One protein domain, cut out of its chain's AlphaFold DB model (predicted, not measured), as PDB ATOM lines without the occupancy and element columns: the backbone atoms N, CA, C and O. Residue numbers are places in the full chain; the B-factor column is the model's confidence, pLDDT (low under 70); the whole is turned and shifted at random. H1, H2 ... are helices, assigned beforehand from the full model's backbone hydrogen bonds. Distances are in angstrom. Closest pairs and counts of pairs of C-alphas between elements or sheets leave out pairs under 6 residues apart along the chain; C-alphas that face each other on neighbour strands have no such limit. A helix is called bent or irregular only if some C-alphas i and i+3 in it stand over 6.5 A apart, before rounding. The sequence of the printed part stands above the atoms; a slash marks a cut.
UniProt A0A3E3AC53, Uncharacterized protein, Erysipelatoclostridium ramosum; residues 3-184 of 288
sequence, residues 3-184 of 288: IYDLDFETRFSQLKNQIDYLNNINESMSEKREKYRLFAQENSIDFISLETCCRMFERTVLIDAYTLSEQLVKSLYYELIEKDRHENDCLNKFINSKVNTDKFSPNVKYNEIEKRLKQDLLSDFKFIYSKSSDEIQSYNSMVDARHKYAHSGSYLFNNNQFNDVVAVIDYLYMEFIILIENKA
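AT A GLANCE: This is residues 3 to 184 of the 288 residues of an uncharacterized protein of Erysipelatoclostridium ramosum (UniProt A0A3E3AC53). The model is a long, loose bundle of three helices, with H1 and H7 lying alongside the longest helix, H3, and H6 packing across both H3 and H7. H2 lies crosswise at one end of H3, the short H5 is near H3 around residue 73, and H4 is out toward the opposite end from H2, where it touches no helix. The printed part has 182 residues with seven named helices, H1 to H7 in order along the chain, and no named strand; its class is all helix. The whole is loose, with a radius of gyration of the C-alphas of 19.8 A, and elongated, spanning 65 by 35 by 29 A.

IN THESE COORDINATES: H1 is residues 8 to 31, 34.5 A long, beginning at C-alpha 8 (-6.082, 20.710, 146.006). H2 is residues 33 to 42. H3 is residues 47 to 80, 50.7 A from C-alpha 47 (0.761, -2.229, 117.554) to C-alpha 80. H4 is residues 89 to 98, and H5 is residues 110 to 120. H6 is residues 134 to 152, 25.9 A long. H7 is residues 159 to 184, 35.8 A long, ending at C-alpha 184 (-4.601, 41.090, 151.406). H7 has a kink of 27 degrees near residue 178 and is irregular, with C-alphas 181 and 184 9.4 A apart.

HOW THE PARTS SIT: H3 is the hub, touching four helices. H1 touches H3 at a shallow tilt of 19 degrees, opposite ways, the closest C-alphas being those of Gln 18 and Val 61, 6.5 A apart. H2 touches H3, about perpendicular at 73 degrees, the closest C-alphas being those of Ala 40 and Phe 47, 5.6 A apart; H3 touches H2 with residues 47 to 50 alone. H7 touches H3 at a shallow tilt of 13 degrees, the same way, closest at the C-alphas of Ser 69 and Ile 169, 6.6 A. H1, H3 and H7 form a bundle, three helices side by side. H6 touches H3 with residues 142 to 146 alone, at a steep tilt of 69.8 degrees, only just short of about perpendicular; the closest C-alphas, of Tyr 66 and Val 143, are 6.2 A apart. H6 touches H7 with residues 134 to 142 alone, about perpendicular at 75 degrees, the C-alphas of Tyr 139 and Val 165 being the closest at 4.7 A. H5 and H6 only just touch, with 3 pairs of C-alphas within 8 A, closest at Tyr 110 and Asn 140, 6.8 A. H4 is apart from H3 and H5. In H1, H2, H4, H5 and H6 every O i to N i+4 pair is within hydrogen-bond range; in H3 27 of 30 are, and in H7 19 of 22.

THE WHOLE: The two C-alphas farthest apart, of Glu 34 and Asn 88, are 65.9 A apart. The printed part has no cut. The links from H4 to H5 and from H5 to H6 are long, and the latter, residues 121 to 133, has no named element. The mean pLDDT of the printed part is 93.0, and no printed residue is under 70.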
ATOM      1  N   ILE A   3      -9.729  24.904 149.465       79.56
ATOM      2  CA  ILE A   3      -9.969  26.281 149.004       79.56
ATOM      3  C   ILE A   3     -11.345  26.284 148.356       79.56
ATOM      4  O   ILE A   3     -11.502  25.695 147.280       79.56
ATOM      5  N   TYR A   4     -12.327  26.926 148.991       84.31
ATOM      6  CA  TYR A   4     -13.730  26.752 148.622       84.31
ATOM      7  C   TYR A   4     -14.047  25.238 148.543       84.31
ATOM      8  O   TYR A   4     -13.795  24.514 149.501       84.31
ATOM      9  N   ASP A   5     -14.465  24.731 147.383       85.62
ATOM     10  CA  ASP A   5     -14.766  23.309 147.151       85.62
ATOM     11  C   ASP A   5     -13.579  22.479 146.608       85.62
ATOM     12  O   ASP A   5     -13.729  21.298 146.284       85.62
ATOM     13  N   LEU A   6     -12.388  23.069 146.445       91.50
ATOM     14  CA  LEU A   6     -11.236  22.380 145.858       91.50
ATOM     15  C   LEU A   6     -10.419  21.628 146.915       91.50
ATOM     16  O   LEU A   6      -9.735  22.240 147.737       91.50
ATOM     17  N   ASP A   7     -10.389  20.299 146.803       93.25
ATOM     18  CA  ASP A   7      -9.387  19.447 147.455       93.25
ATOM     19  C   ASP A   7      -8.077  19.434 146.644       93.25
ATOM     20  O   ASP A   7      -7.805  18.533 145.843       93.25
ATOM     21  N   PHE A   8      -7.290  20.500 146.801       94.50
ATOM     22  CA  PHE A   8      -6.082  20.710 146.006       94.50
ATOM     23  C   PHE A   8      -5.039  19.614 146.241       94.50
ATOM     24  O   PHE A   8      -4.472  19.111 145.280       94.50
ATOM     25  N   GLU A   9      -4.794  19.226 147.493       93.25
ATOM     26  CA  GLU A   9      -3.710  18.302 147.855       93.25
ATOM     27  C   GLU A   9      -3.894  16.929 147.202       93.25
ATOM     28  O   GLU A   9      -2.966  16.413 146.571       93.25
ATOM     29  N   THR A  10      -5.108  16.376 147.269       94.88
ATOM     30  CA  THR A  10      -5.434  15.096 146.631       94.88
ATOM     31  C   THR A  10      -5.280  15.186 145.119       94.88
ATOM     32  O   THR A  10      -4.600  14.355 144.511       94.88
ATOM     33  N   ARG A  11      -5.866  16.214 144.493       95.94
ATOM     34  CA  ARG A  11      -5.808  16.382 143.034       95.94
ATOM     35  C   ARG A  11      -4.396  16.636 142.527       95.94
ATOM     36  O   ARG A  11      -4.021  16.137 141.470       95.94
ATOM     37  N   PHE A  12      -3.609  17.393 143.276       96.69
ATOM     38  CA  PHE A  12      -2.228  17.687 142.940       96.69
ATOM     39  C   PHE A  12      -1.342  16.445 143.077       96.69
ATOM     40  O   PHE A  12      -0.509  16.187 142.209       96.69
ATOM     41  N   SER A  13      -1.563  15.619 144.107       96.69
ATOM     42  CA  SER A  13      -0.898  14.315 144.233       96.69
ATOM     43  C   SER A  13      -1.269  13.367 143.088       96.69
ATOM     44  O   SER A  13      -0.386  12.721 142.526       96.69
ATOM     45  N   GLN A  14      -2.544  13.322 142.693       96.94
ATOM     46  CA  GLN A  14      -2.990  12.536 141.540       96.94
ATOM     47  C   GLN A  14      -2.307  12.990 140.246       96.94
ATOM     48  O   GLN A  14      -1.807  12.143 139.509       96.94
ATOM     49  N   LEU A  15      -2.222  14.303 140.004       97.69
ATOM     50  CA  LEU A  15      -1.537  14.851 138.832       97.69
ATOM     51  C   LEU A  15      -0.055  14.451 138.796       97.69
ATOM     52  O   LEU A  15       0.436  14.020 137.754       97.69
ATOM     53  N   LYS A  16       0.653  14.538 139.931       97.19
ATOM     54  CA  LYS A  16       2.053  14.087 140.030       97.19
ATOM     55  C   LYS A  16       2.194  12.607 139.670       97.19
ATOM     56  O   LYS A  16       2.994  12.269 138.806       97.19
ATOM     57  N   ASN A  17       1.343  11.750 140.238       97.31
ATOM     58  CA  ASN A  17       1.355  10.317 139.931       97.31
ATOM     59  C   ASN A  17       1.083  10.043 138.443       97.31
ATOM     60  O   ASN A  17       1.717   9.179 137.849       97.31
ATOM     61  N   GLN A  18       0.157  10.777 137.821       96.19
ATOM     62  CA  GLN A  18      -0.126  10.640 136.391       96.19
ATOM     63  C   GLN A  18       1.075  11.025 135.520       96.19
ATOM     64  O   GLN A  18       1.341  10.351 134.527       96.19
ATOM     65  N   ILE A  19       1.817  12.070 135.892       95.50
ATOM     66  CA  ILE A  19       3.052  12.464 135.202       95.50
ATOM     67  C   ILE A  19       4.119  11.377 135.356       95.50
ATOM     68  O   ILE A  19       4.734  10.984 134.364       95.50
ATOM     69  N   ASP A  20       4.279  10.814 136.555       95.31
ATOM     70  CA  ASP A  20       5.200   9.696 136.783       95.31
ATOM     71  C   ASP A  20       4.809   8.466 135.953       95.31
ATOM     72  O   ASP A  20       5.660   7.824 135.333       95.31
ATOM     73  N   TYR A  21       3.518   8.136 135.877       95.06
ATOM     74  CA  TYR A  21       3.030   7.063 135.009       95.06
ATOM     75  C   TYR A  21       3.314   7.352 133.538       95.06
ATOM     76  O   TYR A  21       3.732   6.447 132.820       95.06
ATOM     77  N   LEU A  22       3.133   8.595 133.089       94.25
ATOM     78  CA  LEU A  22       3.413   8.982 131.712       94.25
ATOM     79  C   LEU A  22       4.899   8.805 131.374       94.25
ATOM     80  O   LEU A  22       5.220   8.224 130.335       94.25
ATOM     81  N   ASN A  23       5.793   9.242 132.261       92.50
ATOM     82  CA  ASN A  23       7.236   9.069 132.097       92.50
ATOM     83  C   ASN A  23       7.601   7.582 132.015       92.50
ATOM     84  O   ASN A  23       8.229   7.152 131.047       92.50
ATOM     85  N   ASN A  24       7.090   6.773 132.948       93.31
ATOM     86  CA  ASN A  24       7.307   5.326 132.963       93.31
ATOM     87  C   ASN A  24       6.774   4.631 131.697       93.31
ATOM     88  O   ASN A  24       7.413   3.714 131.177       93.31
ATOM     89  N   ILE A  25       5.609   5.044 131.185       92.12
ATOM     90  CA  ILE A  25       5.041   4.513 129.937       92.12
ATOM     91  C   ILE A  25       5.955   4.855 128.760       92.12
ATOM     92  O   ILE A  25       6.273   3.966 127.969       92.12
ATOM     93  N   ASN A  26       6.397   6.110 128.652       89.81
ATOM     94  CA  ASN A  26       7.240   6.577 127.553       89.81
ATOM     95  C   ASN A  26       8.610   5.883 127.543       89.81
ATOM     96  O   ASN A  26       9.042   5.387 126.500       89.81
ATOM     97  N   GLU A  27       9.256   5.780 128.704       91.94
ATOM     98  CA  GLU A  27      10.518   5.053 128.867       91.94
ATOM     99  C   GLU A  27      10.348   3.568 128.533       91.94
ATOM    100  O   GLU A  27      11.071   3.022 127.696       91.94
ATOM    101  N   SER A  28       9.329   2.915 129.099       92.19
ATOM    102  CA  SER A  28       9.075   1.491 128.877       92.19
ATOM    103  C   SER A  28       8.741   1.174 127.414       92.19
ATOM    104  O   SER A  28       9.244   0.188 126.871       92.19
ATOM    105  N   MET A  29       7.948   2.009 126.737       88.56
ATOM    106  CA  MET A  29       7.642   1.856 125.307       88.56
ATOM    107  C   MET A  29       8.887   1.988 124.422       88.56
ATOM    108  O   MET A  29       8.975   1.323 123.385       88.56
ATOM    109  N   SER A  30       9.843   2.824 124.831       88.75
ATOM    110  CA  SER A  30      11.121   3.004 124.140       88.75
ATOM    111  C   SER A  30      12.049   1.804 124.360       88.75
ATOM    112  O   SER A  30      12.488   1.169 123.399       88.75
ATOM    113  N   GLU A  31      12.290   1.434 125.619       93.19
ATOM    114  CA  GLU A  31      13.278   0.415 125.993       93.19
ATOM    115  C   GLU A  31      12.793  -1.021 125.777       93.19
ATOM    116  O   GLU A  31      13.566  -1.908 125.417       93.19
ATOM    117  N   LYS A  32      11.503  -1.278 126.006       92.75
ATOM    118  CA  LYS A  32      10.914  -2.628 126.017       92.75
ATOM    119  C   LYS A  32       9.962  -2.837 124.845       92.75
ATOM    120  O   LYS A  32       9.039  -3.643 124.940       92.75
ATOM    121  N   ARG A  33      10.194  -2.150 123.721       91.62
ATOM    122  CA  ARG A  33       9.307  -2.138 122.544       91.62
ATOM    123  C   ARG A  33       8.899  -3.529 122.053       91.62
ATOM    124  O   ARG A  33       7.754  -3.725 121.655       91.62
ATOM    125  N   GLU A  34       9.813  -4.497 122.094       94.00
ATOM    126  CA  GLU A  34       9.531  -5.889 121.719       94.00
ATOM    127  C   GLU A  34       8.432  -6.514 122.592       94.00
ATOM    128  O   GLU A  34       7.513  -7.133 122.064       94.00
ATOM    129  N   LYS A  35       8.450  -6.264 123.908       94.31
ATOM    130  CA  LYS A  35       7.428  -6.775 124.835       94.31
ATOM    131  C   LYS A  35       6.042  -6.219 124.518       94.31
ATOM    132  O   LYS A  35       5.067  -6.957 124.564       94.31
ATOM    133  N   TYR A  36       5.952  -4.943 124.148       93.75
ATOM    134  CA  TYR A  36       4.684  -4.334 123.737       93.75
ATOM    135  C   TYR A  36       4.186  -4.865 122.391       93.75
ATOM    136  O   TYR A  36       2.982  -5.024 122.208       93.75
ATOM    137  N   ARG A  37       5.091  -5.180 121.453       93.12
ATOM    138  CA  ARG A  37       4.723  -5.838 120.189       93.12
ATOM    139  C   ARG A  37       4.186  -7.247 120.417       93.12
ATOM    140  O   ARG A  37       3.165  -7.586 119.830       93.12
ATOM    141  N   LEU A  38       4.839  -8.026 121.280       96.00
ATOM    142  CA  LEU A  38       4.372  -9.359 121.667       96.00
ATOM    143  C   LEU A  38       3.002  -9.283 122.342       96.00
ATOM    144  O   LEU A  38       2.078  -9.951 121.896       96.00
ATOM    145  N   PHE A  39       2.833  -8.388 123.319       95.31
ATOM    146  CA  PHE A  39       1.539  -8.144 123.957       95.31
ATOM    147  C   PHE A  39       0.444  -7.791 122.937       95.31
ATOM    148  O   PHE A  39      -0.662  -8.329 123.002       95.31
ATOM    149  N   ALA A  40       0.745  -6.905 121.982       94.88
ATOM    150  CA  ALA A  40      -0.195  -6.530 120.932       94.88
ATOM    151  C   ALA A  40      -0.572  -7.746 120.066       94.88
ATOM    152  O   ALA A  40      -1.754  -8.005 119.851       94.88
ATOM    153  N   GLN A  41       0.415  -8.546 119.651       95.62
ATOM    154  CA  GLN A  41       0.201  -9.760 118.863       95.62
ATOM    155  C   GLN A  41      -0.635 -10.808 119.612       95.62
ATOM    156  O   GLN A  41      -1.597 -11.329 119.048       95.62
ATOM    157  N   GLU A  42      -0.304 -11.094 120.873       97.38
ATOM    158  CA  GLU A  42      -1.008 -12.067 121.724       97.38
ATOM    159  C   GLU A  42      -2.486 -11.708 121.913       97.38
ATOM    160  O   GLU A  42      -3.340 -12.591 121.967       97.38
ATOM    161  N   ASN A  43      -2.802 -10.412 121.957       94.69
ATOM    162  CA  ASN A  43      -4.163  -9.912 122.143       94.69
ATOM    163  C   ASN A  43      -4.862  -9.542 120.824       94.69
ATOM    164  O   ASN A  43      -5.961  -8.993 120.855       94.69
ATOM    165  N   SER A  44      -4.258  -9.837 119.665       95.69
ATOM    166  CA  SER A  44      -4.787  -9.454 118.343       95.69
ATOM    167  C   SER A  44      -5.051  -7.943 118.197       95.69
ATOM    168  O   SER A  44      -6.005  -7.522 117.543       95.69
ATOM    169  N   ILE A  45      -4.199  -7.122 118.813       94.88
ATOM    170  CA  ILE A  45      -4.220  -5.659 118.747       94.88
ATOM    171  C   ILE A  45      -3.154  -5.203 117.745       94.88
ATOM    172  O   ILE A  45      -2.013  -5.661 117.770       94.88
ATOM    173  N   ASP A  46      -3.503  -4.254 116.881       94.12
ATOM    174  CA  ASP A  46      -2.513  -3.572 116.050       94.12
ATOM    175  C   ASP A  46      -1.556  -2.735 116.924       94.12
ATOM    176  O   ASP A  46      -1.979  -1.935 117.762       94.12
ATOM    177  N   PHE A  47      -0.245  -2.899 116.725       92.12
ATOM    178  CA  PHE A  47       0.761  -2.229 117.554       92.12
ATOM    179  C   PHE A  47       0.662  -0.696 117.479       92.12
ATOM    180  O   PHE A  47       0.871  -0.025 118.489       92.12
ATOM    181  N   ILE A  48       0.304  -0.134 116.318       93.19
ATOM    182  CA  ILE A  48       0.131   1.320 116.156       93.19
ATOM    183  C   ILE A  48      -1.061   1.805 116.991       93.19
ATOM    184  O   ILE A  48      -1.000   2.867 117.617       93.19
ATOM    185  N   SER A  49      -2.128   1.014 117.052       93.19
ATOM    186  CA  SER A  49      -3.298   1.284 117.887       93.19
ATOM    187  C   SER A  49      -2.942   1.269 119.378       93.19
ATOM    188  O   SER A  49      -3.319   2.192 120.099       93.19
ATOM    189  N   LEU A  50      -2.142   0.296 119.834       92.19
ATOM    190  CA  LEU A  50      -1.629   0.262 121.211       92.19
ATOM    191  C   LEU A  50      -0.763   1.491 121.531       92.19
ATOM    192  O   LEU A  50      -0.974   2.147 122.550       92.19
ATOM    193  N   GLU A  51       0.173   1.838 120.645       90.31
ATOM    194  CA  GLU A  51       1.016   3.030 120.794       90.31
ATOM    195  C   GLU A  51       0.169   4.310 120.856       90.31
ATOM    196  O   GLU A  51       0.419   5.196 121.675       90.31
ATOM    197  N   THR A  52      -0.878   4.389 120.035       90.75
ATOM    198  CA  THR A  52      -1.822   5.509 120.043       90.75
ATOM    199  C   THR A  52      -2.552   5.606 121.379       90.75
ATOM    200  O   THR A  52      -2.647   6.704 121.922       90.75
ATOM    201  N   CYS A  53      -3.017   4.491 121.949       89.56
ATOM    202  CA  CYS A  53      -3.636   4.474 123.277       89.56
ATOM    203  C   CYS A  53      -2.686   4.996 124.363       89.56
ATOM    204  O   CYS A  53      -3.102   5.809 125.187       89.56
ATOM    205  N   CYS A  54      -1.407   4.607 124.334       88.81
ATOM    206  CA  CYS A  54      -0.406   5.152 125.255       88.81
ATOM    207  C   CYS A  54      -0.258   6.672 125.090       88.81
ATOM    208  O   CYS A  54      -0.306   7.404 126.074       88.81
ATOM    209  N   ARG A  55      -0.176   7.170 123.850       86.75
ATOM    210  CA  ARG A  55      -0.091   8.617 123.572       86.75
ATOM    211  C   ARG A  55      -1.363   9.384 123.938       86.75
ATOM    212  O   ARG A  55      -1.305  10.577 124.210       86.75
ATOM    213  N   MET A  56      -2.530   8.740 123.963       90.00
ATOM    214  CA  MET A  56      -3.760   9.387 124.442       90.00
ATOM    215  C   MET A  56      -3.665   9.754 125.924       90.00
ATOM    216  O   MET A  56      -4.278  10.738 126.332       90.00
ATOM    217  N   PHE A  57      -2.864   9.029 126.709       92.31
ATOM    218  CA  PHE A  57      -2.654   9.341 128.120       92.31
ATOM    219  C   PHE A  57      -1.996  10.716 128.322       92.31
ATOM    220  O   PHE A  57      -2.391  11.443 129.226       92.31
ATOM    221  N   GLU A  58      -1.096  11.138 127.424       92.56
ATOM    222  CA  GLU A  58      -0.499  12.489 127.425       92.56
ATOM    223  C   GLU A  58      -1.565  13.591 127.427       92.56
ATOM    224  O   GLU A  58      -1.467  14.594 128.134       92.56
ATOM    225  N   ARG A  59      -2.630  13.376 126.651       92.94
ATOM    226  CA  ARG A  59      -3.747  14.317 126.519       92.94
ATOM    227  C   ARG A  59      -4.538  14.393 127.814       92.94
ATOM    228  O   ARG A  59      -4.939  15.484 128.203       92.94
ATOM    229  N   THR A  60      -4.731  13.259 128.483       94.06
ATOM    230  CA  THR A  60      -5.366  13.208 129.803       94.06
ATOM    231  C   THR A  60      -4.570  14.028 130.813       94.06
ATOM    232  O   THR A  60      -5.146  14.905 131.450       94.06
ATOM    233  N   VAL A  61      -3.246  13.846 130.882       96.06
ATOM    234  CA  VAL A  61      -2.384  14.617 131.800       96.06
ATOM    235  C   VAL A  61      -2.443  16.120 131.502       96.06
ATOM    236  O   VAL A  61      -2.580  16.928 132.419       96.06
ATOM    237  N   LEU A  62      -2.411  16.511 130.222       96.38
ATOM    238  CA  LEU A  62      -2.578  17.908 129.801       96.38
ATOM    239  C   LEU A  62      -3.916  18.498 130.278       96.38
ATOM    240  O   LEU A  62      -3.958  19.613 130.805       96.38
ATOM    241  N   ILE A  63      -5.011  17.760 130.083       96.00
ATOM    242  CA  ILE A  63      -6.351  18.181 130.503       96.00
ATOM    243  C   ILE A  63      -6.416  18.310 132.024       96.00
ATOM    244  O   ILE A  63      -6.950  19.306 132.514       96.00
ATOM    245  N   ASP A  64      -5.862  17.353 132.763       97.25
ATOM    246  CA  ASP A  64      -5.897  17.344 134.224       97.25
ATOM    247  C   ASP A  64      -5.062  18.486 134.822       97.25
ATOM    248  O   ASP A  64      -5.545  19.184 135.719       97.25
ATOM    249  N   ALA A  65      -3.878  18.771 134.268       97.81
ATOM    250  CA  ALA A  65      -3.046  19.908 134.673       97.81
ATOM    251  C   ALA A  65      -3.748  21.260 134.450       97.81
ATOM    252  O   ALA A  65      -3.777  22.119 135.343       97.81
ATOM    253  N   TYR A  66      -4.361  21.443 133.275       97.50
ATOM    254  CA  TYR A  66      -5.158  22.634 132.978       97.50
ATOM    255  C   TYR A  66      -6.364  22.743 133.916       97.50
ATOM    256  O   TYR A  66      -6.621  23.805 134.480       97.50
ATOM    257  N   THR A  67      -7.097  21.644 134.099       96.62
ATOM    258  CA  THR A  67      -8.324  21.616 134.905       96.62
ATOM    259  C   THR A  67      -8.026  21.921 136.365       96.62
ATOM    260  O   THR A  67      -8.785  22.653 136.993       96.62
ATOM    261  N   LEU A  68      -6.919  21.412 136.912       97.75
ATOM    262  CA  LEU A  68      -6.486  21.752 138.265       97.75
ATOM    263  C   LEU A  68      -6.130  23.238 138.383       97.75
ATOM    264  O   LEU A  68      -6.521  23.879 139.355       97.75
ATOM    265  N   SER A  69      -5.449  23.800 137.381       97.94
ATOM    266  CA  SER A  69      -5.122  25.231 137.342       97.94
ATOM    267  C   SER A  69      -6.375  26.110 137.316       97.94
ATOM    268  O   SER A  69      -6.485  27.063 138.087       97.94
ATOM    269  N   GLU A  70      -7.344  25.776 136.457       96.81
ATOM    270  CA  GLU A  70      -8.650  26.444 136.393       96.81
ATOM    271  C   GLU A  70      -9.402  26.316 137.715       96.81
ATOM    272  O   GLU A  70      -9.893  27.314 138.243       96.81
ATOM    273  N   GLN A  71      -9.405  25.099 138.264       96.19
ATOM    274  CA  GLN A  71      -9.846  24.724 139.605       96.19
ATOM    275  C   GLN A  71      -9.395  25.738 140.652       96.19
ATOM    276  O   GLN A  71     -10.178  26.423 141.308       96.19
ATOM    277  N   LEU A  72      -8.075  25.837 140.755       97.31
ATOM    278  CA  LEU A  72      -7.367  26.611 141.753       97.31
ATOM    279  C   LEU A  72      -7.671  28.111 141.656       97.31
ATOM    280  O   LEU A  72      -8.015  28.730 142.662       97.31
ATOM    281  N   VAL A  73      -7.592  28.694 140.456       96.56
ATOM    282  CA  VAL A  73      -7.877  30.126 140.254       96.56
ATOM    283  C   VAL A  73      -9.343  30.432 140.539       96.56
ATOM    284  O   VAL A  73      -9.657  31.423 141.195       96.56
ATOM    285  N   LYS A  74     -10.258  29.578 140.082       95.19
ATOM    286  CA  LYS A  74     -11.694  29.750 140.305       95.19
ATOM    287  C   LYS A  74     -12.046  29.692 141.789       95.19
ATOM    288  O   LYS A  74     -12.736  30.584 142.282       95.19
ATOM    289  N   SER A  75     -11.522  28.693 142.492       95.25
ATOM    290  CA  SER A  75     -11.712  28.539 143.930       95.25
ATOM    291  C   SER A  75     -11.137  29.709 144.721       95.25
ATOM    292  O   SER A  75     -11.789  30.165 145.654       95.25
ATOM    293  N   LEU A  76      -9.985  30.264 144.321       95.06
ATOM    294  CA  LEU A  76      -9.470  31.492 144.930       95.06
ATOM    295  C   LEU A  76     -10.481  32.639 144.823       95.06
ATOM    296  O   LEU A  76     -10.773  33.282 145.826       95.06
ATOM    297  N   TYR A  77     -11.008  32.909 143.624       93.94
ATOM    298  CA  TYR A  77     -11.967  34.004 143.433       93.94
ATOM    299  C   TYR A  77     -13.190  33.829 144.326       93.94
ATOM    300  O   TYR A  77     -13.612  34.785 144.966       93.94
ATOM    301  N   TYR A  78     -13.738  32.615 144.384       94.44
ATOM    302  CA  TYR A  78     -14.898  32.310 145.219       94.44
ATOM    303  C   TYR A  78     -14.615  32.484 146.702       94.44
ATOM    304  O   TYR A  78     -15.459  33.022 147.417       94.44
ATOM    305  N   GLU A  79     -13.423  32.097 147.140       93.62
ATOM    306  CA  GLU A  79     -13.008  32.258 148.524       93.62
ATOM    307  C   GLU A  79     -12.867  33.742 148.897       93.62
ATOM    308  O   GLU A  79     -13.430  34.180 149.898       93.62
ATOM    309  N   LEU A  80     -12.204  34.542 148.054       92.12
ATOM    310  CA  LEU A  80     -11.958  35.967 148.317       92.12
ATOM    311  C   LEU A  80     -13.220  36.829 148.293       92.12
ATOM    312  O   LEU A  80     -13.295  37.812 149.023       92.12
ATOM    313  N   ILE A  81     -14.194  36.490 147.448       92.00
ATOM    314  CA  ILE A  81     -15.473  37.211 147.392       92.00
ATOM    315  C   ILE A  81     -16.516  36.618 148.335       92.00
ATOM    316  O   ILE A  81     -17.671  37.020 148.246       92.00
ATOM    317  N   GLU A  82     -16.149  35.640 149.167       91.94
ATOM    318  CA  GLU A  82     -17.057  34.937 150.079       91.94
ATOM    319  C   GLU A  82     -18.326  34.441 149.374       91.94
ATOM    320  O   GLU A  82     -19.456  34.663 149.816       91.94
ATOM    321  N   LYS A  83     -18.140  33.812 148.212       91.00
ATOM    322  CA  LYS A  83     -19.240  33.405 147.342       91.00
ATOM    323  C   LYS A  83     -20.265  32.558 148.105       91.00
ATOM    324  O   LYS A  83     -19.907  31.583 148.751       91.00
ATOM    325  N   ASP A  84     -21.538  32.944 147.985       89.38
ATOM    326  CA  ASP A  84     -22.701  32.315 148.629       89.38
ATOM    327  C   ASP A  84     -22.660  32.302 150.174       89.38
ATOM    328  O   ASP A  84     -23.486  31.649 150.810       89.38
ATOM    329  N   ARG A  85     -21.737  33.055 150.790       91.56
ATOM    330  CA  ARG A  85     -21.591  33.185 152.250       91.56
ATOM    331  C   ARG A  85     -22.016  34.556 152.780       91.56
ATOM    332  O   ARG A  85     -21.893  34.809 153.974       91.56
ATOM    333  N   HIS A  86     -22.551  35.428 151.922       91.56
ATOM    334  CA  HIS A  86     -23.098  36.721 152.347       91.56
ATOM    335  C   HIS A  86     -24.479  36.549 152.965       91.56
ATOM    336  O   HIS A  86     -25.325  35.858 152.403       91.56
ATOM    337  N   GLU A  87     -24.762  37.277 154.043       93.69
ATOM    338  CA  GLU A  87     -26.115  37.355 154.617       93.69
ATOM    339  C   GLU A  87     -27.116  38.049 153.670       93.69
ATOM    340  O   GLU A  87     -28.326  37.866 153.768       93.69
ATOM    341  N   ASN A  88     -26.619  38.865 152.734       94.31
ATOM    342  CA  ASN A  88     -27.445  39.620 151.800       94.31
ATOM    343  C   ASN A  88     -27.731  38.822 150.515       94.31
ATOM    344  O   ASN A  88     -26.894  38.737 149.611       94.31
ATOM    345  N   ASP A  89     -28.965  38.340 150.376       93.56
ATOM    346  CA  ASP A  89     -29.430  37.607 149.190       93.56
ATOM    347  C   ASP A  89     -29.288  38.383 147.874       93.56
ATOM    348  O   ASP A  89     -29.030  37.793 146.821       93.56
ATOM    349  N   CYS A  90     -29.463  39.708 147.894       93.12
ATOM    350  CA  CYS A  90     -29.304  40.527 146.691       93.12
ATOM    351  C   CYS A  90     -27.840  40.559 146.245       93.12
ATOM    352  O   CYS A  90     -27.567  40.492 145.044       93.12
ATOM    353  N   LEU A  91     -26.905  40.601 147.199       92.25
ATOM    354  CA  LEU A  91     -25.476  40.514 146.918       92.25
ATOM    355  C   LEU A  91     -25.111  39.133 146.362       92.25
ATOM    356  O   LEU A  91     -24.456  39.059 145.323       92.25
ATOM    357  N   ASN A  92     -25.624  38.050 146.955       92.44
ATOM    358  CA  ASN A  92     -25.433  36.697 146.423       92.44
ATOM    359  C   ASN A  92     -25.971  36.562 144.989       92.44
ATOM    360  O   ASN A  92     -25.292  36.008 144.123       92.44
ATOM    361  N   LYS A  93     -27.156  37.113 144.687       92.38
ATOM    362  CA  LYS A  93     -27.707  37.140 143.317       92.38
ATOM    363  C   LYS A  93     -26.830  37.946 142.360       92.38
ATOM    364  O   LYS A  93     -26.602  37.510 141.230       92.38
ATOM    365  N   PHE A  94     -26.317  39.095 142.799       92.69
ATOM    366  CA  PHE A  94     -25.409  39.914 141.998       92.69
ATOM    367  C   PHE A  94     -24.104  39.172 141.687       92.69
ATOM    368  O   PHE A  94     -23.738  39.067 140.515       92.69
ATOM    369  N   ILE A  95     -23.450  38.593 142.696       92.12
ATOM    370  CA  ILE A  95     -22.227  37.795 142.531       92.12
ATOM    371  C   ILE A  95     -22.490  36.629 141.576       92.12
ATOM    372  O   ILE A  95     -21.770  36.469 140.591       92.12
ATOM    373  N   ASN A  96     -23.578  35.879 141.774       91.31
ATOM    374  CA  ASN A  96     -23.963  34.776 140.889       91.31
ATOM    375  C   ASN A  96     -24.228  35.207 139.441       91.31
ATOM    376  O   ASN A  96     -23.995  34.422 138.523       91.31
ATOM    377  N   SER A  97     -24.668  36.445 139.206       90.19
ATOM    378  CA  SER A  97     -24.826  36.978 137.847       90.19
ATOM    379  C   SER A  97     -23.490  37.269 137.149       90.19
ATOM    380  O   SER A  97     -23.434  37.286 135.918       90.19
ATOM    381  N   LYS A  98     -22.414  37.498 137.916       87.19
ATOM    382  CA  LYS A  98     -21.083  37.860 137.405       87.19
ATOM    383  C   LYS A  98     -20.124  36.676 137.344       87.19
ATOM    384  O   LYS A  98     -19.417  36.522 136.354       87.19
ATOM    385  N   VAL A  99     -20.120  35.841 138.376       88.06
ATOM    386  CA  VAL A  99     -19.192  34.717 138.567       88.06
ATOM    387  C   VAL A  99     -19.969  33.448 138.917       88.06
ATOM    388  O   VAL A  99     -19.865  32.868 139.995       88.06
ATOM    389  N   ASN A 100     -20.815  33.040 137.974       88.00
ATOM    390  CA  ASN A 100     -21.614  31.824 138.070       88.00
ATOM    391  C   ASN A 100     -20.729  30.561 138.048       88.00
ATOM    392  O   ASN A 100     -19.829  30.452 137.212       88.00
ATOM    393  N   THR A 101     -21.042  29.575 138.893       84.50
ATOM    394  CA  THR A 101     -20.304  28.303 139.015       84.50
ATOM    395  C   THR A 101     -20.144  27.544 137.710       84.50
ATOM    396  O   THR A 101     -19.073  26.991 137.480       84.50
ATOM    397  N   ASP A 102     -21.131  27.574 136.826       83.69
ATOM    398  CA  ASP A 102     -21.148  26.736 135.625       83.69
ATOM    399  C   ASP A 102     -20.512  27.441 134.423       83.69
ATOM    400  O   ASP A 102     -20.048  26.794 133.487       83.69
ATOM    401  N   LYS A 103     -20.478  28.779 134.438       86.94
ATOM    402  CA  LYS A 103     -20.033  29.600 133.296       86.94
ATOM    403  C   LYS A 103     -18.699  30.297 133.514       86.94
ATOM    404  O   LYS A 103     -18.048  30.676 132.544       86.94
ATOM    405  N   PHE A 104     -18.302  30.515 134.764       88.44
ATOM    406  CA  PHE A 104     -17.059  31.211 135.061       88.44
ATOM    407  C   PHE A 104     -15.860  30.303 134.764       88.44
ATOM    408  O   PHE A 104     -15.654  29.291 135.437       88.44
ATOM    409  N   SER A 105     -15.089  30.678 133.743       89.06
ATOM    410  CA  SER A 105     -13.858  30.014 133.308       89.06
ATOM    411  C   SER A 105     -12.748  31.070 133.268       89.06
ATOM    412  O   SER A 105     -12.665  31.843 132.305       89.06
ATOM    413  N   PRO A 106     -11.971  31.226 134.356       92.44
ATOM    414  CA  PRO A 106     -10.930  32.242 134.416       92.44
ATOM    415  C   PRO A 106      -9.793  31.921 133.442       92.44
ATOM    416  O   PRO A 106      -9.442  30.763 133.220       92.44
ATOM    417  N   ASN A 107      -9.165  32.960 132.886       94.25
ATOM    418  CA  ASN A 107      -7.925  32.774 132.142       94.25
ATOM    419  C   ASN A 107      -6.796  32.476 133.129       94.25
ATOM    420  O   ASN A 107      -6.421  33.334 133.928       94.25
ATOM    421  N   VAL A 108      -6.262  31.262 133.046       97.19
ATOM    422  CA  VAL A 108      -5.237  30.771 133.965       97.19
ATOM    423  C   VAL A 108      -3.811  31.003 133.490       97.19
ATOM    424  O   VAL A 108      -2.888  30.559 134.153       97.19
ATOM    425  N   LYS A 109      -3.575  31.721 132.383       97.69
ATOM    426  CA  LYS A 109      -2.206  32.155 132.069       97.69
ATOM    427  C   LYS A 109      -1.667  33.010 133.206       97.69
ATOM    428  O   LYS A 109      -2.349  33.920 133.676       97.69
ATOM    429  N   TYR A 110      -0.411  32.788 133.577       97.19
ATOM    430  CA  TYR A 110       0.224  33.407 134.744       97.19
ATOM    431  C   TYR A 110       0.032  34.933 134.809       97.19
ATOM    432  O   TYR A 110      -0.411  35.494 135.811       97.19
ATOM    433  N   ASN A 111       0.283  35.616 133.688       94.94
ATOM    434  CA  ASN A 111       0.141  37.069 133.588       94.94
ATOM    435  C   ASN A 111      -1.312  37.547 133.658       94.94
ATOM    436  O   ASN A 111      -1.574  38.640 134.161       94.94
ATOM    437  N   GLU A 112      -2.250  36.752 133.145       96.75
ATOM    438  CA  GLU A 112      -3.669  37.095 133.177       96.75
ATOM    439  C   GLU A 112      -4.255  36.875 134.574       96.75
ATOM    440  O   GLU A 112      -5.047  37.709 135.004       96.75
ATOM    441  N   ILE A 113      -3.796  35.865 135.326       97.25
ATOM    442  CA  ILE A 113      -4.141  35.705 136.748       97.25
ATOM    443  C   ILE A 113      -3.743  36.965 137.524       97.25
ATOM    444  O   ILE A 113      -4.591  37.579 138.172       97.25
ATOM    445  N   GLU A 114      -2.478  37.393 137.424       95.88
ATOM    446  CA  GLU A 114      -1.995  38.588 138.132       95.88
ATOM    447  C   GLU A 114      -2.802  39.831 137.745       95.88
ATOM    448  O   GLU A 114      -3.245  40.594 138.601       95.88
ATOM    449  N   LYS A 115      -3.002  40.040 136.441       96.00
ATOM    450  CA  LYS A 115      -3.739  41.189 135.911       96.00
ATOM    451  C   LYS A 115      -5.181  41.223 136.410       96.00
ATOM    452  O   LYS A 115      -5.650  42.293 136.785       96.00
ATOM    453  N   ARG A 116      -5.875  40.086 136.410       93.69
ATOM    454  CA  ARG A 116      -7.267  40.000 136.863       93.69
ATOM    455  C   ARG A 116      -7.376  40.202 138.366       93.69
ATOM    456  O   ARG A 116      -8.175  41.025 138.790       93.69
ATOM    457  N   LEU A 117      -6.497  39.576 139.153       93.56
ATOM    458  CA  LEU A 117      -6.454  39.810 140.599       93.56
ATOM    459  C   LEU A 117      -6.236  41.292 140.916       93.56
ATOM    460  O   LEU A 117      -6.948  41.831 141.758       93.56
ATOM    461  N   LYS A 118      -5.340  41.976 140.191       94.06
ATOM    462  CA  LYS A 118      -5.161  43.430 140.316       94.06
ATOM    463  C   LYS A 118      -6.418  44.230 140.011       94.06
ATOM    464  O   LYS A 118      -6.732  45.173 140.728       94.06
ATOM    465  N   GLN A 119      -7.084  43.906 138.910       92.81
ATOM    466  CA  GLN A 119      -8.236  44.666 138.429       92.81
ATOM    467  C   GLN A 119      -9.462  44.475 139.315       92.81
ATOM    468  O   GLN A 119     -10.181  45.437 139.572       92.81
ATOM    469  N   ASP A 120      -9.680  43.245 139.766       88.94
ATOM    470  CA  ASP A 120     -10.952  42.848 140.345       88.94
ATOM    471  C   ASP A 120     -10.924  42.889 141.881       88.94
ATOM    472  O   ASP A 120     -11.957  43.167 142.487       88.94
ATOM    473  N   LEU A 121      -9.773  42.618 142.518       88.25
ATOM    474  CA  LEU A 121      -9.718  42.318 143.959       88.25
ATOM    475  C   LEU A 121      -8.588  43.029 144.735       88.25
ATOM    476  O   LEU A 121      -8.819  43.472 145.857       88.25
ATOM    477  N   LEU A 122      -7.371  43.135 144.186       90.06
ATOM    478  CA  LEU A 122      -6.169  43.612 144.892       90.06
ATOM    479  C   LEU A 122      -5.237  44.445 143.991       90.06
ATOM    480  O   LEU A 122      -4.274  43.910 143.443       90.06
ATOM    481  N   SER A 123      -5.457  45.758 143.888       89.50
ATOM    482  CA  SER A 123      -4.766  46.663 142.942       89.50
ATOM    483  C   SER A 123      -3.237  46.550 142.887       89.50
ATOM    484  O   SER A 123      -2.651  46.646 141.806       89.50
ATOM    485  N   ASP A 124      -2.589  46.316 144.028       90.25
ATOM    486  CA  ASP A 124      -1.125  46.267 144.139       90.25
ATOM    487  C   ASP A 124      -0.534  44.856 144.016       90.25
ATOM    488  O   ASP A 124       0.690  44.698 144.031       90.25
ATOM    489  N   PHE A 125      -1.372  43.826 143.873       93.44
ATOM    490  CA  PHE A 125      -0.950  42.426 143.864       93.44
ATOM    491  C   PHE A 125       0.079  42.144 142.773       93.44
ATOM    492  O   PHE A 125      -0.191  42.384 141.607       93.44
ATOM    493  N   LYS A 126       1.236  41.576 143.097       93.50
ATOM    494  CA  LYS A 126       2.196  41.060 142.112       93.50
ATOM    495  C   LYS A 126       2.718  39.708 142.558       93.50
ATOM    496  O   LYS A 126       3.012  39.509 143.744       93.50
ATOM    497  N   PHE A 127       2.888  38.805 141.600       94.00
ATOM    498  CA  PHE A 127       3.655  37.603 141.875       94.00
ATOM    499  C   PHE A 127       5.124  37.962 142.107       94.00
ATOM    500  O   PHE A 127       5.640  38.930 141.541       94.00
ATOM    501  N   ILE A 128       5.783  37.199 142.977       91.38
ATOM    502  CA  ILE A 128       7.215  37.372 143.233       91.38
ATOM    503  C   ILE A 128       8.053  36.634 142.184       91.38
ATOM    504  O   ILE A 128       9.109  37.123 141.796       91.38
ATOM    505  N   TYR A 129       7.577  35.496 141.676       91.56
ATOM    506  CA  TYR A 129       8.330  34.678 140.732       91.56
ATOM    507  C   TYR A 129       8.340  35.282 139.320       91.56
ATOM    508  O   TYR A 129       7.316  35.781 138.839       91.56
ATOM    509  N   SER A 130       9.506  35.254 138.662       88.81
ATOM    510  CA  SER A 130       9.711  35.940 137.384       88.81
ATOM    511  C   SER A 130       8.839  35.375 136.268       88.81
ATOM    512  O   SER A 130       8.839  34.181 135.980       88.81
ATOM    513  N   LYS A 131       8.175  36.281 135.549       88.75
ATOM    514  CA  LYS A 131       7.337  35.974 134.379       88.75
ATOM    515  C   LYS A 131       8.116  35.426 133.189       88.75
ATOM    516  O   LYS A 131       7.509  34.855 132.286       88.75
ATOM    517  N   SER A 132       9.423  35.676 133.143       87.75
ATOM    518  CA  SER A 132      10.281  35.282 132.027       87.75
ATOM    519  C   SER A 132      10.933  33.917 132.222       87.75
ATOM    520  O   SER A 132      11.698  33.518 131.349       87.75
ATOM    521  N   SER A 133      10.695  33.239 133.349       90.31
ATOM    522  CA  SER A 133      11.312  31.940 133.621       90.31
ATOM    523  C   SER A 133      10.814  30.867 132.647       90.31
ATOM    524  O   SER A 133       9.696  30.959 132.125       90.31
ATOM    525  N   ASP A 134      11.639  29.848 132.419       93.25
ATOM    526  CA  ASP A 134      11.285  28.723 131.555       93.25
ATOM    527  C   ASP A 134      10.073  27.972 132.117       93.25
ATOM    528  O   ASP A 134       9.179  27.588 131.367       93.25
ATOM    529  N   GLU A 135       9.957  27.880 133.443       95.12
ATOM    530  CA  GLU A 135       8.844  27.206 134.101       95.12
ATOM    531  C   GLU A 135       7.509  27.916 133.845       95.12
ATOM    532  O   GLU A 135       6.505  27.278 133.512       95.12
ATOM    533  N   ILE A 136       7.493  29.255 133.912       95.94
ATOM    534  CA  ILE A 136       6.308  30.052 133.568       95.94
ATOM    535  C   ILE A 136       5.970  29.928 132.076       95.94
ATOM    536  O   ILE A 136       4.789  29.897 131.708       95.94
ATOM    537  N   GLN A 137       6.972  29.840 131.200       95.75
ATOM    538  CA  GLN A 137       6.752  29.620 129.767       95.75
ATOM    539  C   GLN A 137       6.166  28.229 129.489       95.75
ATOM    540  O   GLN A 137       5.188  28.127 128.743       95.75
ATOM    541  N   SER A 138       6.696  27.181 130.124       97.19
ATOM    542  CA  SER A 138       6.171  25.811 130.094       97.19
ATOM    543  C   SER A 138       4.716  25.765 130.573       97.19
ATOM    544  O   SER A 138       3.847  25.225 129.885       97.19
ATOM    545  N   TYR A 139       4.407  26.426 131.692       98.19
ATOM    546  CA  TYR A 139       3.045  26.537 132.217       98.19
ATOM    547  C   TYR A 139       2.084  27.253 131.257       98.19
ATOM    548  O   TYR A 139       0.997  26.753 130.968       98.19
ATOM    549  N   ASN A 140       2.473  28.401 130.701       97.56
ATOM    550  CA  ASN A 140       1.629  29.103 129.730       97.56
ATOM    551  C   ASN A 140       1.451  28.294 128.432       97.56
ATOM    552  O   ASN A 140       0.367  28.313 127.846       97.56
ATOM    553  N   SER A 141       2.477  27.546 128.017       96.81
ATOM    554  CA  SER A 141       2.410  26.646 126.859       96.81
ATOM    555  C   SER A 141       1.425  25.498 127.087       96.81
ATOM    556  O   SER A 141       0.710  25.126 126.162       96.81
ATOM    557  N   MET A 142       1.324  24.980 128.316       97.44
ATOM    558  CA  MET A 142       0.313  23.989 128.708       97.44
ATOM    559  C   MET A 142      -1.106  24.547 128.520       97.44
ATOM    560  O   MET A 142      -1.963  23.898 127.913       97.44
ATOM    561  N   VAL A 143      -1.342  25.790 128.949       97.06
ATOM    562  CA  VAL A 143      -2.633  26.477 128.768       97.06
ATOM    563  C   VAL A 143      -2.986  26.613 127.284       97.06
ATOM    564  O   VAL A 143      -4.092  26.250 126.870       97.06
ATOM    565  N   ASP A 144      -2.031  27.071 126.473       95.88
ATOM    566  CA  ASP A 144      -2.204  27.219 125.026       95.88
ATOM    567  C   ASP A 144      -2.444  25.878 124.323       95.88
ATOM    568  O   ASP A 144      -3.330  25.763 123.469       95.88
ATOM    569  N   ALA A 145      -1.703  24.839 124.712       95.44
ATOM    570  CA  ALA A 145      -1.861  23.497 124.172       95.44
ATOM    571  C   ALA A 145      -3.249  22.926 124.477       95.44
ATOM    572  O   ALA A 145      -3.885  22.367 123.579       95.44
ATOM    573  N   ARG A 146      -3.772  23.117 125.698       95.19
ATOM    574  CA  ARG A 146      -5.135  22.689 126.039       95.19
ATOM    575  C   ARG A 146      -6.174  23.429 125.207       95.19
ATOM    576  O   ARG A 146      -7.102  22.797 124.699       95.19
ATOM    577  N   HIS A 147      -6.060  24.752 125.055       93.19
ATOM    578  CA  HIS A 147      -6.988  25.530 124.218       93.19
ATOM    579  C   HIS A 147      -6.961  25.054 122.765       93.19
ATOM    580  O   HIS A 147      -8.015  24.800 122.178       93.19
ATOM    581  N   LYS A 148      -5.768  24.839 122.205       93.19
ATOM    582  CA  LYS A 148      -5.610  24.305 120.850       93.19
ATOM    583  C   LYS A 148      -6.214  22.908 120.706       93.19
ATOM    584  O   LYS A 148      -6.907  22.653 119.716       93.19
ATOM    585  N   TYR A 149      -5.998  22.036 121.687       92.62
ATOM    586  CA  TYR A 149      -6.560  20.691 121.701       92.62
ATOM    587  C   TYR A 149      -8.094  20.718 121.728       92.62
ATOM    588  O   TYR A 149      -8.725  20.041 120.922       92.62
ATOM    589  N   ALA A 150      -8.704  21.568 122.558       90.38
ATOM    590  CA  ALA A 150     -10.160  21.700 122.629       90.38
ATOM    591  C   ALA A 150     -10.793  22.211 121.318       90.38
ATOM    592  O   ALA A 150     -11.892  21.792 120.966       90.38
ATOM    593  N   HIS A 151     -10.109  23.100 120.585       90.00
ATOM    594  CA  HIS A 151     -10.633  23.665 119.335       90.00
ATOM    595  C   HIS A 151     -10.366  22.812 118.092       90.00
ATOM    596  O   HIS A 151     -11.175  22.813 117.169       90.00
ATOM    597  N   SER A 152      -9.218  22.132 118.032       90.31
ATOM    598  CA  SER A 152      -8.738  21.477 116.802       90.31
ATOM    599  C   SER A 152      -8.395  19.996 116.964       90.31
ATOM    600  O   SER A 152      -7.999  19.357 115.994       90.31
ATOM    601  N   GLY A 153      -8.466  19.446 118.180       85.69
ATOM    602  CA  GLY A 153      -7.981  18.099 118.499       85.69
ATOM    603  C   GLY A 153      -6.455  17.943 118.425       85.69
ATOM    604  O   GLY A 153      -5.933  16.861 118.695       85.69
ATOM    605  N   SER A 154      -5.719  19.004 118.072       86.19
ATOM    606  CA  SER A 154      -4.264  18.981 117.918       86.19
ATOM    607  C   SER A 154      -3.572  19.013 119.276       86.19
ATOM    608  O   SER A 154      -3.685  19.994 120.009       86.19
ATOM    609  N   TYR A 155      -2.784  17.979 119.566       85.88
ATOM    610  CA  TYR A 155      -1.890  17.936 120.723       85.88
ATOM    611  C   TYR A 155      -0.504  18.452 120.330       85.88
ATOM    612  O   TYR A 155       0.147  17.877 119.460       85.88
ATOM    613  N   LEU A 156      -0.078  19.558 120.937       84.75
ATOM    614  CA  LEU A 156       1.235  20.168 120.728       84.75
ATOM    615  C   LEU A 156       1.756  20.672 122.072       84.75
ATOM    616  O   LEU A 156       1.744  21.869 122.346       84.75
ATOM    617  N   PHE A 157       2.157  19.727 122.913       91.75
ATOM    618  CA  PHE A 157       2.793  19.992 124.193       91.75
ATOM    619  C   PHE A 157       3.971  19.035 124.376       91.75
ATOM    620  O   PHE A 157       3.900  17.879 123.960       91.75
ATOM    621  N   ASN A 158       5.067  19.525 124.951       89.06
ATOM    622  CA  ASN A 158       6.235  18.699 125.222       89.06
ATOM    623  C   ASN A 158       6.108  18.101 126.625       89.06
ATOM    624  O   ASN A 158       6.159  18.830 127.609       89.06
ATOM    625  N   ASN A 159       5.997  16.776 126.722       85.88
ATOM    626  CA  ASN A 159       5.797  16.086 127.999       85.88
ATOM    627  C   ASN A 159       6.905  16.372 129.025       85.88
ATOM    628  O   ASN A 159       6.636  16.388 130.223       85.88
ATOM    629  N   ASN A 160       8.130  16.672 128.579       87.69
ATOM    630  CA  ASN A 160       9.238  16.999 129.483       87.69
ATOM    631  C   ASN A 160       8.989  18.295 130.277       87.69
ATOM    632  O   ASN A 160       9.628  18.520 131.299       87.69
ATOM    633  N   GLN A 161       8.047  19.130 129.831       93.81
ATOM    634  CA  GLN A 161       7.657  20.374 130.494       93.81
ATOM    635  C   GLN A 161       6.665  20.156 131.648       93.81
ATOM    636  O   GLN A 161       6.351  21.105 132.361       93.81
ATOM    637  N   PHE A 162       6.142  18.942 131.866       95.19
ATOM    638  CA  PHE A 162       5.156  18.715 132.931       95.19
ATOM    639  C   PHE A 162       5.713  18.953 134.340       95.19
ATOM    640  O   PHE A 162       4.970  19.409 135.209       95.19
ATOM    641  N   ASN A 163       7.007  18.716 134.568       94.38
ATOM    642  CA  ASN A 163       7.637  19.001 135.861       94.38
ATOM    643  C   ASN A 163       7.607  20.501 136.183       94.38
ATOM    644  O   ASN A 163       7.238  20.889 137.292       94.38
ATOM    645  N   ASP A 164       7.892  21.339 135.186       96.06
ATOM    646  CA  ASP A 164       7.776  22.790 135.302       96.06
ATOM    647  C   ASP A 164       6.332  23.207 135.607       96.06
ATOM    648  O   ASP A 164       6.082  23.995 136.518       96.06
ATOM    649  N   VAL A 165       5.360  22.640 134.879       97.19
ATOM    650  CA  VAL A 165       3.927  22.916 135.077       97.19
ATOM    651  C   VAL A 165       3.513  22.624 136.519       97.19
ATOM    652  O   VAL A 165       2.853  23.450 137.149       97.19
ATOM    653  N   VAL A 166       3.913  21.468 137.054       96.81
ATOM    654  CA  VAL A 166       3.637  21.076 138.443       96.81
ATOM    655  C   VAL A 166       4.246  22.071 139.422       96.81
ATOM    656  O   VAL A 166       3.566  22.479 140.362       96.81
ATOM    657  N   ALA A 167       5.489  22.490 139.196       95.94
ATOM    658  CA  ALA A 167       6.169  23.440 140.065       95.94
ATOM    659  C   ALA A 167       5.468  24.816 140.071       95.94
ATOM    660  O   ALA A 167       5.318  25.431 141.129       95.94
ATOM    661  N   VAL A 168       4.953  25.273 138.922       97.56
ATOM    662  CA  VAL A 168       4.160  26.513 138.840       97.56
ATOM    663  C   VAL A 168       2.806  26.370 139.535       97.56
ATOM    664  O   VAL A 168       2.405  27.285 140.252       97.56
ATOM    665  N   ILE A 169       2.105  25.243 139.381       97.56
ATOM    666  CA  ILE A 169       0.828  24.999 140.078       97.56
ATOM    667  C   ILE A 169       1.028  25.004 141.604       97.56
ATOM    668  O   ILE A 169       0.241  25.624 142.319       97.56
ATOM    669  N   ASP A 170       2.102  24.378 142.096       96.25
ATOM    670  CA  ASP A 170       2.510  24.386 143.511       96.25
ATOM    671  C   ASP A 170       2.760  25.811 144.030       96.25
ATOM    672  O   ASP A 170       2.277  26.214 145.090       96.25
ATOM    673  N   TYR A 171       3.479  26.612 143.239       96.50
ATOM    674  CA  TYR A 171       3.741  28.017 143.536       96.50
ATOM    675  C   TYR A 171       2.461  28.857 143.583       96.50
ATOM    676  O   TYR A 171       2.263  29.611 144.537       96.50
ATOM    677  N   LEU A 172       1.568  28.710 142.597       97.12
ATOM    678  CA  LEU A 172       0.280  29.409 142.580       97.12
ATOM    679  C   LEU A 172      -0.566  29.040 143.800       97.12
ATOM    680  O   LEU A 172      -1.170  29.918 144.412       97.12
ATOM    681  N   TYR A 173      -0.579  27.765 144.190       96.25
ATOM    682  CA  TYR A 173      -1.272  27.335 145.399       96.25
ATOM    683  C   TYR A 173      -0.696  28.021 146.637       96.25
ATOM    684  O   TYR A 173      -1.448  28.629 147.393       96.25
ATOM    685  N   MET A 174       0.627  28.020 146.811       94.81
ATOM    686  CA  MET A 174       1.287  28.719 147.919       94.81
ATOM    687  C   MET A 174       0.909  30.211 147.970       94.81
ATOM    688  O   MET A 174       0.519  30.709 149.027       94.81
ATOM    689  N   GLU A 175       0.951  30.899 146.827       94.31
ATOM    690  CA  GLU A 175       0.559  32.307 146.693       94.31
ATOM    691  C   GLU A 175      -0.885  32.563 147.152       94.31
ATOM    692  O   GLU A 175      -1.174  33.526 147.872       94.31
ATOM    693  N   PHE A 176      -1.794  31.673 146.764       94.81
ATOM    694  CA  PHE A 176      -3.219  31.774 147.065       94.81
ATOM    695  C   PHE A 176      -3.514  31.455 148.529       94.81
ATOM    696  O   PHE A 176      -4.312  32.147 149.157       94.81
ATOM    697  N   ILE A 177      -2.810  30.479 149.104       93.31
ATOM    698  CA  ILE A 177      -2.889  30.145 150.527       93.31
ATOM    699  C   ILE A 177      -2.470  31.333 151.393       93.31
ATOM    700  O   ILE A 177      -3.187  31.661 152.337       93.31
ATOM    701  N   ILE A 178      -1.370  32.027 151.061       93.19
ATOM    702  CA  ILE A 178      -0.969  33.237 151.802       93.19
ATOM    703  C   ILE A 178      -2.120  34.246 151.828       93.19
ATOM    704  O   ILE A 178      -2.414  34.819 152.879       93.19
ATOM    705  N   LEU A 179      -2.745  34.462 150.668       92.88
ATOM    706  CA  LEU A 179      -3.791  35.457 150.488       92.88
ATOM    707  C   LEU A 179      -5.075  35.106 151.255       92.88
ATOM    708  O   LEU A 179      -5.662  35.988 151.881       92.88
ATOM    709  N   ILE A 180      -5.475  33.832 151.243       91.81
ATOM    710  CA  ILE A 180      -6.669  33.331 151.938       91.81
ATOM    711  C   ILE A 180      -6.458  33.323 153.458       91.81
ATOM    712  O   ILE A 180      -7.287  33.847 154.196       91.81
ATOM    713  N   GLU A 181      -5.341  32.771 153.940       91.50
ATOM    714  CA  GLU A 181      -5.095  32.594 155.380       91.50
ATOM    715  C   GLU A 181      -4.790  33.916 156.102       91.50
ATOM    716  O   GLU A 181      -5.166  34.088 157.261       91.50
ATOM    717  N   ASN A 182      -4.096  34.855 155.444       88.25
ATOM    718  CA  ASN A 182      -3.540  36.045 156.109       88.25
ATOM    719  C   ASN A 182      -4.092  37.374 155.585       88.25
ATOM    720  O   ASN A 182      -3.668  38.436 156.051       88.25
ATOM    721  N   LYS A 183      -5.049  37.321 154.652       86.94
ATOM    722  CA  LYS A 183      -5.659  38.478 153.985       86.94
ATOM    723  C   LYS A 183      -4.691  39.249 153.076       86.94
ATOM    724  O   LYS A 183      -3.483  39.011 153.014       86.94
ATOM    725  N   ALA A 184      -5.268  40.221 152.371       90.56
ATOM    726  CA  ALA A 184      -4.601  41.090 151.406       90.56
ATOM    727  C   ALA A 184      -3.333  41.758 151.957       90.56
ATOM    728  O   ALA A 184      -2.261  41.614 151.372       90.56
TER     729      ALA A 184